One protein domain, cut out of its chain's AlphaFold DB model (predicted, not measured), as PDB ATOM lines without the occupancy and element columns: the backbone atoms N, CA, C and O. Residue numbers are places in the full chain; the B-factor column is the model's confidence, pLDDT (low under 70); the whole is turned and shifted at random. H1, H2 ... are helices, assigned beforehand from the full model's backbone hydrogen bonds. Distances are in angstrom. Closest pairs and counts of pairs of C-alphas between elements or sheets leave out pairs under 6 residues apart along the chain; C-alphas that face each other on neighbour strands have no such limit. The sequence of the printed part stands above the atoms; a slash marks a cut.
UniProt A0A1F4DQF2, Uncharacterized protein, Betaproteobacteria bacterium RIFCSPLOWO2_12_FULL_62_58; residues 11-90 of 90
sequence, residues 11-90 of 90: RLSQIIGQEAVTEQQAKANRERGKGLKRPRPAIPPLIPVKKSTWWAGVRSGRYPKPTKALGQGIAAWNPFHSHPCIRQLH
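AT A GLANCE: This is residues 11 to 90 of the 90 residues of an uncharacterized protein of Betaproteobacteria bacterium RIFCSPLOWO2_12_FULL_62_58 (UniProt A0A1F4DQF2). Little regular structure: a loose chain of loops, with H2 at the far end of an arm whose two runs, residues 17 to 22 and 38 to 43, lie side by side; H1, H3 and H4 lie toward the other end, where residues 65 to 76 make a wide loop. The printed part has 80 residues, with 26 in four helices, H1 to H4, and no named strand: all helix. It is loose, radius of gyration of the C-alphas 15.1 A, spanning 43 by 30 by 21 A.

IN THESE COORDINATES: H1, residues 12 to 15, begins at C-alpha 12 (-12.880, -40.854, 30.937). H2, residues 23 to 31, and H3, residues 51 to 59, are each 12.5 A long. H4, residues 85 to 88, ends at C-alpha 88 (-2.658, -27.942, 24.560).

HOW THE PARTS SIT: H1 and H3 are near each other, with 6 pairs of C-alphas within 10 A. H2 is apart from H1, H3 and H4; H4 is apart from H1 and H3. In H2 and H3 every O i to N i+4 pair is within hydrogen-bond range; H1 and H4 are too short for one.

THE WHOLE: The farthest C-alphas, of Glu 31 and Pro 84, are 44.2 A apart. The printed part has no cut. The links H2 to H3 and H3 to H4 are long, 19 and 25 residues. Residues 80 to 90 have pLDDT under 70.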
ATOM      1  N   ARG A  11      -9.143 -43.597  29.465       91.44
ATOM      2  CA  ARG A  11     -10.538 -43.658  29.904       91.44
ATOM      3  C   ARG A  11     -10.982 -42.308  30.437       91.44
ATOM      4  O   ARG A  11     -10.186 -41.530  30.954       91.44
ATOM      5  N   LEU A  12     -12.293 -42.085  30.420       91.50
ATOM      6  CA  LEU A  12     -12.880 -40.854  30.937       91.50
ATOM      7  C   LEU A  12     -12.419 -40.535  32.369       91.50
ATOM      8  O   LEU A  12     -12.053 -39.401  32.631       91.50
ATOM      9  N   SER A  13     -12.369 -41.524  33.268       90.88
ATOM     10  CA  SER A  13     -11.936 -41.334  34.664       90.88
ATOM     11  C   SER A  13     -10.478 -40.894  34.821       90.88
ATOM     12  O   SER A  13     -10.133 -40.346  35.857       90.88
ATOM     13  N   GLN A  14      -9.619 -41.144  33.829       90.62
ATOM     14  CA  GLN A  14      -8.246 -40.627  33.817       90.62
ATOM     15  C   GLN A  14      -8.211 -39.179  33.321       90.62
ATOM     16  O   GLN A  14      -7.411 -38.384  33.793       90.62
ATOM     17  N   ILE A  15      -9.118 -38.817  32.408       90.62
ATOM     18  CA  ILE A  15      -9.233 -37.453  31.888       90.62
ATOM     19  C   ILE A  15      -9.801 -36.521  32.961       90.62
ATOM     20  O   ILE A  15      -9.155 -35.551  33.334       90.62
ATOM     21  N   ILE A  16     -10.990 -36.828  33.483       92.31
ATOM     22  CA  ILE A  16     -11.707 -35.962  34.439       92.31
ATOM     23  C   ILE A  16     -11.389 -36.274  35.903       92.31
ATOM     24  O   ILE A  16     -11.959 -35.663  36.806       92.31
ATOM     25  N   GLY A  17     -10.523 -37.255  36.142       91.81
ATOM     26  CA  GLY A  17     -10.189 -37.723  37.476       91.81
ATOM     27  C   GLY A  17     -11.308 -38.511  38.148       91.81
ATOM     28  O   GLY A  17     -12.384 -38.786  37.597       91.81
ATOM     29  N   GLN A  18     -11.015 -38.932  39.370       91.00
ATOM     30  CA  GLN A  18     -11.871 -39.798  40.147       91.00
ATOM     31  C   GLN A  18     -11.549 -39.702  41.636       91.00
ATOM     32  O   GLN A  18     -10.392 -39.797  42.028       91.00
ATOM     33  N   GLU A  19     -12.577 -39.609  42.470       89.81
ATOM     34  CA  GLU A  19     -12.406 -39.610  43.924       89.81
ATOM     35  C   GLU A  19     -12.068 -41.007  44.462       89.81
ATOM     36  O   GLU A  19     -12.515 -42.036  43.923       89.81
ATOM     37  N   ALA A  20     -11.275 -41.024  45.536       92.56
ATOM     38  CA  ALA A  20     -10.988 -42.231  46.294       92.56
ATOM     39  C   ALA A  20     -12.266 -42.756  46.953       92.56
ATOM     40  O   ALA A  20     -13.142 -41.992  47.352       92.56
ATOM     41  N   VAL A  21     -12.352 -44.075  47.090       92.88
ATOM     42  CA  VAL A  21     -13.385 -44.727  47.895       92.88
ATOM     43  C   VAL A  21     -12.670 -45.539  48.957       92.88
ATOM     44  O   VAL A  21     -11.971 -46.498  48.625       92.88
ATOM     45  N   THR A  22     -12.841 -45.144  50.216       94.25
ATOM     46  CA  THR A  22     -12.306 -45.882  51.366       94.25
ATOM     47  C   THR A  22     -13.093 -47.172  51.588       94.25
ATOM     48  O   THR A  22     -14.221 -47.323  51.110       94.25
ATOM     49  N   GLU A  23     -12.528 -48.118  52.334       92.94
ATOM     50  CA  GLU A  23     -13.217 -49.375  52.654       92.94
ATOM     51  C   GLU A  23     -14.508 -49.146  53.443       92.94
ATOM     52  O   GLU A  23     -15.544 -49.732  53.121       92.94
ATOM     53  N   GLN A  24     -14.472 -48.229  54.414       92.38
ATOM     54  CA  GLN A  24     -15.643 -47.843  55.200       92.38
ATOM     55  C   GLN A  24     -16.749 -47.266  54.304       92.38
ATOM     56  O   GLN A  24     -17.905 -47.679  54.389       92.38
ATOM     57  N   GLN A  25     -16.392 -46.375  53.374       91.25
ATOM     58  CA  GLN A  25     -17.357 -45.787  52.447       91.25
ATOM     59  C   GLN A  25     -17.880 -46.809  51.429       91.25
ATOM     60  O   GLN A  25     -19.061 -46.787  51.077       91.25
ATOM     61  N   ALA A  26     -17.040 -47.744  50.978       91.38
ATOM     62  CA  ALA A  26     -17.464 -48.851  50.128       91.38
ATOM     63  C   ALA A  26     -18.464 -49.766  50.853       91.38
ATOM     64  O   ALA A  26     -19.446 -50.177  50.232       91.38
ATOM     65  N   LYS A  27     -18.257 -50.051  52.147       92.69
ATOM     66  CA  LYS A  27     -19.197 -50.817  52.982       92.69
ATOM     67  C   LYS A  27     -20.539 -50.093  53.112       92.69
ATOM     68  O   LYS A  27     -21.559 -50.673  52.754       92.69
ATOM     69  N   ALA A  28     -20.530 -48.807  53.459       92.62
ATOM     70  CA  ALA A  28     -21.748 -47.994  53.524       92.62
ATOM     71  C   ALA A  28     -22.496 -47.938  52.171       92.62
ATOM     72  O   ALA A  28     -23.722 -48.022  52.115       92.62
ATOM     73  N   ASN A  29     -21.775 -47.861  51.044       94.00
ATOM     74  CA  ASN A  29     -22.373 -47.911  49.702       94.00
ATOM     75  C   ASN A  29     -22.972 -49.287  49.353       94.00
ATOM     76  O   ASN A  29     -23.901 -49.360  48.542       94.00
ATOM     77  N   ARG A  30     -22.440 -50.380  49.917       93.00
ATOM     78  CA  ARG A  30     -23.020 -51.726  49.767       93.00
ATOM     79  C   ARG A  30     -24.337 -51.821  50.525       93.00
ATOM     80  O   ARG A  30     -25.317 -52.227  49.910       93.00
ATOM     81  N   GLU A  31     -24.363 -51.375  51.779       93.25
ATOM     82  CA  GLU A  31     -25.555 -51.364  52.641       93.25
ATOM     83  C   GLU A  31     -26.676 -50.504  52.044       93.25
ATOM     84  O   GLU A  31     -27.804 -50.959  51.890       93.25
ATOM     85  N   ARG A  32     -26.348 -49.292  51.581       92.62
ATOM     86  CA  ARG A  32     -27.300 -48.388  50.913       92.62
ATOM     87  C   ARG A  32     -27.747 -48.874  49.526       92.62
ATOM     88  O   ARG A  32     -28.625 -48.274  48.913       92.62
ATOM     89  N   GLY A  33     -27.081 -49.874  48.948       91.94
ATOM     90  CA  GLY A  33     -27.347 -50.369  47.594       91.94
ATOM     91  C   GLY A  33     -26.919 -49.436  46.446       91.94
ATOM     92  O   GLY A  33     -26.877 -49.891  45.300       91.94
ATOM     93  N   LYS A  34     -26.522 -48.184  46.726       89.00
ATOM     94  CA  LYS A  34     -26.197 -47.126  45.749       89.00
ATOM     95  C   LYS A  34     -24.758 -46.620  45.897       89.00
ATOM     96  O   LYS A  34     -24.295 -46.358  47.006       89.00
ATOM     97  N   GLY A  35     -24.086 -46.388  44.766       88.00
ATOM     98  CA  GLY A  35     -22.733 -45.824  44.703       88.00
ATOM     99  C   GLY A  35     -21.645 -46.857  44.399       88.00
ATOM    100  O   GLY A  35     -21.923 -47.992  44.015       88.00
ATOM    101  N   LEU A  36     -20.386 -46.443  44.540       88.94
ATOM    102  CA  LEU A  36     -19.216 -47.278  44.264       88.94
ATOM    103  C   LEU A  36     -18.986 -48.260  45.414       88.94
ATOM    104  O   LEU A  36     -18.733 -47.856  46.546       88.94
ATOM    105  N   LYS A  37     -19.062 -49.556  45.112       92.88
ATOM    106  CA  LYS A  37     -19.027 -50.634  46.117       92.88
ATOM    107  C   LYS A  37     -17.644 -51.268  46.305       92.88
ATOM    108  O   LYS A  37     -17.491 -52.172  47.129       92.88
ATOM    109  N   ARG A  38     -16.646 -50.849  45.525       91.50
ATOM    110  CA  ARG A  38     -15.269 -51.360  45.589       91.50
ATOM    111  C   ARG A  38     -14.331 -50.238  46.045       91.50
ATOM    112  O   ARG A  38     -14.426 -49.153  45.461       91.50
ATOM    113  N   PRO A  39     -13.469 -50.482  47.049       92.00
ATOM    114  CA  PRO A  39     -12.452 -49.517  47.431       92.00
ATOM    115  C   PRO A  39     -11.491 -49.317  46.260       92.00
ATOM    116  O   PRO A  39     -11.203 -50.251  45.507       92.00
ATOM    117  N   ARG A  40     -11.060 -48.076  46.058       92.31
ATOM    118  CA  ARG A  40     -10.168 -47.697  44.957       92.31
ATOM    119  C   ARG A  40      -9.481 -46.368  45.275       92.31
ATOM    120  O   ARG A  40     -10.126 -45.504  45.878       92.31
ATOM    121  N   PRO A  41      -8.226 -46.171  44.848       92.25
ATOM    122  CA  PRO A  41      -7.523 -44.910  45.050       92.25
ATOM    123  C   PRO A  41      -8.122 -43.781  44.198       92.25
ATOM    124  O   PRO A  41      -8.837 -44.022  43.215       92.25
ATOM    125  N   ALA A  42      -7.818 -42.539  44.585       91.50
ATOM    126  CA  ALA A  42      -8.127 -41.366  43.778       91.50
ATOM    127  C   ALA A  42      -7.269 -41.360  42.509       91.50
ATOM    128  O   ALA A  42      -6.098 -41.738  42.534       91.50
ATOM    129  N   ILE A  43      -7.855 -40.905  41.404       91.31
ATOM    130  CA  ILE A  43      -7.145 -40.644  40.153       91.31
ATOM    131  C   ILE A  43      -7.162 -39.126  39.961       91.31
ATOM    132  O   ILE A  43      -8.251 -38.567  39.791       91.31
ATOM    133  N   PRO A  44      -6.006 -38.445  40.005       90.94
ATOM    134  CA  PRO A  44      -5.938 -37.021  39.709       90.94
ATOM    135  C   PRO A  44      -6.470 -36.727  38.296       90.94
ATOM    136  O   PRO A  44      -6.180 -37.489  37.370       90.94
ATOM    137  N   PRO A  45      -7.265 -35.660  38.106       90.44
ATOM    138  CA  PRO A  45      -7.732 -35.274  36.782       90.44
ATOM    139  C   PRO A  45      -6.585 -34.734  35.929       90.44
ATOM    140  O   PRO A  45      -5.817 -33.890  36.387       90.44
ATOM    141  N   LEU A  46      -6.523 -35.159  34.668       89.06
ATOM    142  CA  LEU A  46      -5.702 -34.498  33.653       89.06
ATOM    143  C   LEU A  46      -6.324 -33.157  33.241       89.06
ATOM    144  O   LEU A  46      -5.638 -32.151  33.123       89.06
ATOM    145  N   ILE A  47      -7.641 -33.152  33.037       88.88
ATOM    146  CA  ILE A  47      -8.429 -31.976  32.680       88.88
ATOM    147  C   ILE A  47      -9.506 -31.840  33.763       88.88
ATOM    148  O   ILE A  47     -10.455 -32.632  33.772       88.88
ATOM    149  N   PRO A  48      -9.376 -30.881  34.700       90.94
ATOM    150  CA  PRO A  48     -10.213 -30.791  35.897       90.94
ATOM    151  C   PRO A  48     -11.602 -30.206  35.594       90.94
ATOM    152  O   PRO A  48     -12.001 -29.166  36.112       90.94
ATOM    153  N   VAL A  49     -12.371 -30.890  34.749       93.19
ATOM    154  CA  VAL A  49     -13.757 -30.554  34.412       93.19
ATOM    155  C   VAL A  49     -14.699 -31.666  34.851       93.19
ATOM    156  O   VAL A  49     -14.328 -32.834  34.946       93.19
ATOM    157  N   LYS A  50     -15.965 -31.331  35.098       94.38
ATOM    158  CA  LYS A  50     -16.972 -32.348  35.415       94.38
ATOM    159  C   LYS A  50     -17.301 -33.194  34.180       94.38
ATOM    160  O   LYS A  50     -17.212 -32.744  33.037       94.38
ATOM    161  N   LYS A  51     -17.771 -34.425  34.421       94.31
ATOM    162  CA  LYS A  51     -18.196 -35.378  33.378       94.31
ATOM    163  C   LYS A  51     -19.173 -34.763  32.372       94.31
ATOM    164  O   LYS A  51     -19.034 -34.985  31.173       94.31
ATOM    165  N   SER A  52     -20.171 -34.023  32.853       95.38
ATOM    166  CA  SER A  52     -21.177 -33.365  32.012       95.38
ATOM    167  C   SER A  52     -20.548 -32.327  31.082       95.38
ATOM    168  O   SER A  52     -20.834 -32.342  29.887       95.38
ATOM    169  N   THR A  53     -19.647 -31.494  31.607       95.81
ATOM    170  CA  THR A  53     -18.887 -30.491  30.848       95.81
ATOM    171  C   THR A  53     -18.037 -31.141  29.762       95.81
ATOM    172  O   THR A  53     -18.064 -30.693  28.617       95.81
ATOM    173  N   TRP A  54     -17.350 -32.241  30.083       94.75
ATOM    174  CA  TRP A  54     -16.586 -33.011  29.099       94.75
ATOM    175  C   TRP A  54     -17.477 -33.501  27.950       94.75
ATOM    176  O   TRP A  54     -17.218 -33.216  26.786       94.75
ATOM    177  N   TRP A  55     -18.590 -34.172  28.247       94.81
ATOM    178  CA  TRP A  55     -19.488 -34.667  27.196       94.81
ATOM    179  C   TRP A  55     -20.199 -33.562  26.410       94.81
ATOM    180  O   TRP A  55     -20.525 -33.762  25.241       94.81
ATOM    181  N   ALA A  56     -20.464 -32.409  27.024       95.88
ATOM    182  CA  ALA A  56     -20.969 -31.238  26.314       95.88
ATOM    183  C   ALA A  56     -19.928 -30.714  25.316       95.88
ATOM    184  O   ALA A  56     -20.255 -30.528  24.147       95.88
ATOM    185  N   GLY A  57     -18.667 -30.584  25.738       93.06
ATOM    186  CA  GLY A  57     -17.585 -30.151  24.858       93.06
ATOM    187  C   GLY A  57     -17.254 -31.159  23.751       93.06
ATOM    188  O   GLY A  57     -16.954 -30.750  22.635       93.06
ATOM    189  N   VAL A  58     -17.377 -32.469  23.996       93.12
ATOM    190  CA  VAL A  58     -17.246 -33.486  22.932       93.12
ATOM    191  C   VAL A  58     -18.353 -33.323  21.885       93.12
ATOM    192  O   VAL A  58     -18.094 -33.427  20.686       93.12
ATOM    193  N   ARG A  59     -19.590 -33.044  22.320       92.69
ATOM    194  CA  ARG A  59     -20.724 -32.805  21.412       92.69
ATOM    195  C   ARG A  59     -20.574 -31.505  20.623       92.69
ATOM    196  O   ARG A  59     -20.880 -31.500  19.439       92.69
ATOM    197  N   SER A  60     -20.075 -30.442  21.251       93.31
ATOM    198  CA  SER A  60     -19.866 -29.139  20.605       93.31
ATOM    199  C   SER A  60     -18.581 -29.055  19.770       93.31
ATOM    200  O   SER A  60     -18.294 -28.000  19.218       93.31
ATOM    201  N   GLY A  61     -17.770 -30.118  19.721       89.62
ATOM    202  CA  GLY A  61     -16.485 -30.134  19.010       89.62
ATOM    203  C   GLY A  61     -15.320 -29.462  19.746       89.62
ATOM    204  O   GLY A  61     -14.225 -29.393  19.198       89.62
ATOM    205  N   ARG A  62     -15.516 -29.007  20.992       89.06
ATOM    206  CA  ARG A  62     -14.452 -28.435  21.836       89.06
ATOM    207  C   ARG A  62     -13.444 -29.487  22.307       89.06
ATOM    208  O   ARG A  62     -12.269 -29.173  22.434       89.06
ATOM    209  N   TYR A  63     -13.897 -30.706  22.597       89.44
ATOM    210  CA  TYR A  63     -13.050 -31.826  23.029       89.44
ATOM    211  C   TYR A  63     -13.046 -32.940  21.975       89.44
ATOM    212  O   TYR A  63     -14.036 -33.099  21.253       89.44
ATOM    213  N   PRO A  64     -11.976 -33.750  21.882       90.06
ATOM    214  CA  PRO A  64     -11.894 -34.801  20.876       90.06
ATOM    215  C   PRO A  64     -12.966 -35.875  21.083       90.06
ATOM    216  O   PRO A  64     -13.315 -36.240  22.210       90.06
ATOM    217  N   LYS A  65     -13.457 -36.436  19.978       89.62
ATOM    218  CA  LYS A  65     -14.388 -37.567  20.010       89.62
ATOM    219  C   LYS A  65     -13.662 -38.846  20.463       89.62
ATOM    220  O   LYS A  65     -12.498 -39.033  20.106       89.62
ATOM    221  N   PRO A  66     -14.325 -39.727  21.233       90.88
ATOM    222  CA  PRO A  66     -13.759 -41.025  21.576       90.88
ATOM    223  C   PRO A  66     -13.616 -41.907  20.327       90.88
ATOM    224  O   PRO A  66     -14.406 -41.818  19.385       90.88
ATOM    225  N   THR A  67     -12.619 -42.786  20.341       88.12
ATOM    226  CA  THR A  67     -12.407 -43.810  19.319       88.12
ATOM    227  C   THR A  67     -13.445 -44.928  19.423       88.12
ATOM    228  O   THR A  67     -13.917 -45.256  20.510       88.12
ATOM    229  N   LYS A  68     -13.767 -45.542  18.281       80.75
ATOM    230  CA  LYS A  68     -14.643 -46.722  18.186       80.75
ATOM    231  C   LYS A  68     -13.866 -48.043  18.098       80.75
ATOM    232  O   LYS A  68     -14.480 -49.100  18.015       80.75
ATOM    233  N   ALA A  69     -12.532 -47.991  18.131       80.69
ATOM    234  CA  ALA A  69     -11.665 -49.148  17.897       80.69
ATOM    235  C   ALA A  69     -11.805 -50.272  18.942       80.69
ATOM    236  O   ALA A  69     -11.450 -51.407  18.658       80.69
ATOM    237  N   LEU A  70     -12.314 -49.971  20.142       82.75
ATOM    238  CA  LEU A  70     -12.427 -50.944  21.236       82.75
ATOM    239  C   LEU A  70     -13.784 -51.661  21.300       82.75
ATOM    240  O   LEU A  70     -13.939 -52.566  22.112       82.75
ATOM    241  N   GLY A  71     -14.758 -51.270  20.471       83.31
ATOM    242  CA  GLY A  71     -16.101 -51.855  20.445       83.31
ATOM    243  C   GLY A  71     -17.224 -50.845  20.692       83.31
ATOM    244  O   GLY A  71     -17.002 -49.684  21.047       83.31
ATOM    245  N   GLN A  72     -18.465 -51.289  20.479       84.56
ATOM    246  CA  GLN A  72     -19.650 -50.448  20.656       84.56
ATOM    247  C   GLN A  72     -19.864 -50.109  22.141       84.56
ATOM    248  O   GLN A  72     -19.724 -50.962  23.011       84.56
ATOM    249  N   GLY A  73     -20.189 -48.848  22.439       84.81
ATOM    250  CA  GLY A  73     -20.429 -48.380  23.812       84.81
ATOM    251  C   GLY A  73     -19.171 -48.110  24.650       84.81
ATOM    252  O   GLY A  73     -19.293 -47.658  25.790       84.81
ATOM    253  N   ILE A  74     -17.969 -48.323  24.106       86.69
ATOM    254  CA  ILE A  74     -16.709 -48.029  24.798       86.69
ATOM    255  C   ILE A  74     -16.202 -46.651  24.375       86.69
ATOM    256  O   ILE A  74     -15.945 -46.393  23.204       86.69
ATOM    257  N   ALA A  75     -16.044 -45.758  25.353       89.12
ATOM    258  CA  ALA A  75     -15.455 -44.442  25.146       89.12
ATOM    259  C   ALA A  75     -13.987 -44.441  25.582       89.12
ATOM    260  O   ALA A  75     -13.683 -44.549  26.773       89.12
ATOM    261  N   ALA A  76     -13.095 -44.293  24.610       89.62
ATOM    262  CA  ALA A  76     -11.656 -44.276  24.810       89.62
ATOM    263  C   ALA A  76     -10.998 -43.207  23.938       89.62
ATOM    264  O   ALA A  76     -11.456 -42.944  22.829       89.62
ATOM    265  N   TRP A  77      -9.914 -42.602  24.412       88.94
ATOM    266  CA  TRP A  77      -9.177 -41.571  23.678       88.94
ATOM    267  C   TRP A  77      -7.736 -42.013  23.473       88.94
ATOM    268  O   TRP A  77      -7.068 -42.383  24.429       88.94
ATOM    269  N   ASN A  78      -7.253 -41.990  22.234       85.12
ATOM    270  CA  ASN A  78      -5.849 -42.270  21.949       85.12
ATOM    271  C   ASN A  78      -5.046 -40.972  22.158       85.12
ATOM    272  O   ASN A  78      -5.297 -40.030  21.407       85.12
ATOM    273  N   PRO A  79      -4.108 -40.889  23.116       74.25
ATOM    274  CA  PRO A  79      -3.364 -39.661  23.414       74.25
ATOM    275  C   PRO A  79      -2.510 -39.146  22.241       74.25
ATOM    276  O   PRO A  79      -2.189 -37.964  22.217       74.25
ATOM    277  N   PHE A  80      -2.185 -39.993  21.259       68.44
ATOM    278  CA  PHE A  80      -1.401 -39.623  20.076       68.44
ATOM    279  C   PHE A  80      -2.267 -39.073  18.927       68.44
ATOM    280  O   PHE A  80      -1.888 -38.113  18.267       68.44
ATOM    281  N   HIS A  81      -3.449 -39.663  18.692       59.97
ATOM    282  CA  HIS A  81      -4.358 -39.272  17.594       59.97
ATOM    283  C   HIS A  81      -5.467 -38.302  18.009       59.97
ATOM    284  O   HIS A  81      -6.087 -37.659  17.157       59.97
ATOM    285  N   SER A  82      -5.792 -38.235  19.302       57.22
ATOM    286  CA  SER A  82      -6.740 -37.236  19.775       57.22
ATOM    287  C   SER A  82      -6.112 -35.866  19.546       57.22
ATOM    288  O   SER A  82      -4.992 -35.611  19.968       57.22
ATOM    289  N   HIS A  83      -6.824 -35.045  18.771       51.94
ATOM    290  CA  HIS A  83      -6.435 -33.707  18.328       51.94
ATOM    291  C   HIS A  83      -5.647 -32.911  19.389       51.94
ATOM    292  O   HIS A  83      -5.897 -33.102  20.585       51.94
ATOM    293  N   PRO A  84      -4.801 -31.942  18.973       55.62
ATOM    294  CA  PRO A  84      -3.864 -31.200  19.833       55.62
ATOM    295  C   PRO A  84      -4.477 -30.612  21.113       55.62
ATOM    296  O   PRO A  84      -3.761 -30.383  22.077       55.62
ATOM    297  N   CYS A  85      -5.801 -30.467  21.172       54.28
ATOM    298  CA  CYS A  85      -6.585 -30.064  22.331       54.28
ATOM    299  C   CYS A  85      -6.247 -30.787  23.658       54.28
ATOM    300  O   CYS A  85      -6.129 -30.105  24.666       54.28
ATOM    301  N   ILE A  86      -6.038 -32.116  23.717       61.56
ATOM    302  CA  ILE A  86      -5.674 -32.756  25.013       61.56
ATOM    303  C   ILE A  86      -4.253 -32.370  25.450       61.56
ATOM    304  O   ILE A  86      -3.983 -32.264  26.642       61.56
ATOM    305  N   ARG A  87      -3.361 -32.121  24.489       56.12
ATOM    306  CA  ARG A  87      -1.962 -31.755  24.737       56.12
ATOM    307  C   ARG A  87      -1.776 -30.250  24.985       56.12
ATOM    308  O   ARG A  87      -0.822 -29.877  25.648       56.12
ATOM    309  N   GLN A  88      -2.676 -29.411  24.462       50.50
ATOM    310  CA  GLN A  88      -2.658 -27.942  24.560       50.50
ATOM    311  C   GLN A  88      -3.452 -27.371  25.741       50.50
ATOM    312  O   GLN A  88      -3.357 -26.179  26.000       50.50
ATOM    313  N   LEU A  89      -4.247 -28.176  26.449       54.06
ATOM    314  CA  LEU A  89      -4.982 -27.730  27.641       54.06
ATOM    315  C   LEU A  89      -4.129 -27.777  28.925       54.06
ATOM    316  O   LEU A  89      -4.691 -27.824  30.019       54.06
ATOM    317  N   HIS A  90      -2.801 -27.803  28.777       48.88
ATOM    318  CA  HIS A  90      -1.831 -28.009  29.846       48.88
ATOM    319  C   HIS A  90      -1.038 -26.749  30.180       48.88
ATOM    320  O   HIS A  90      -0.767 -25.964  29.244       48.88
TER     321      HIS A  90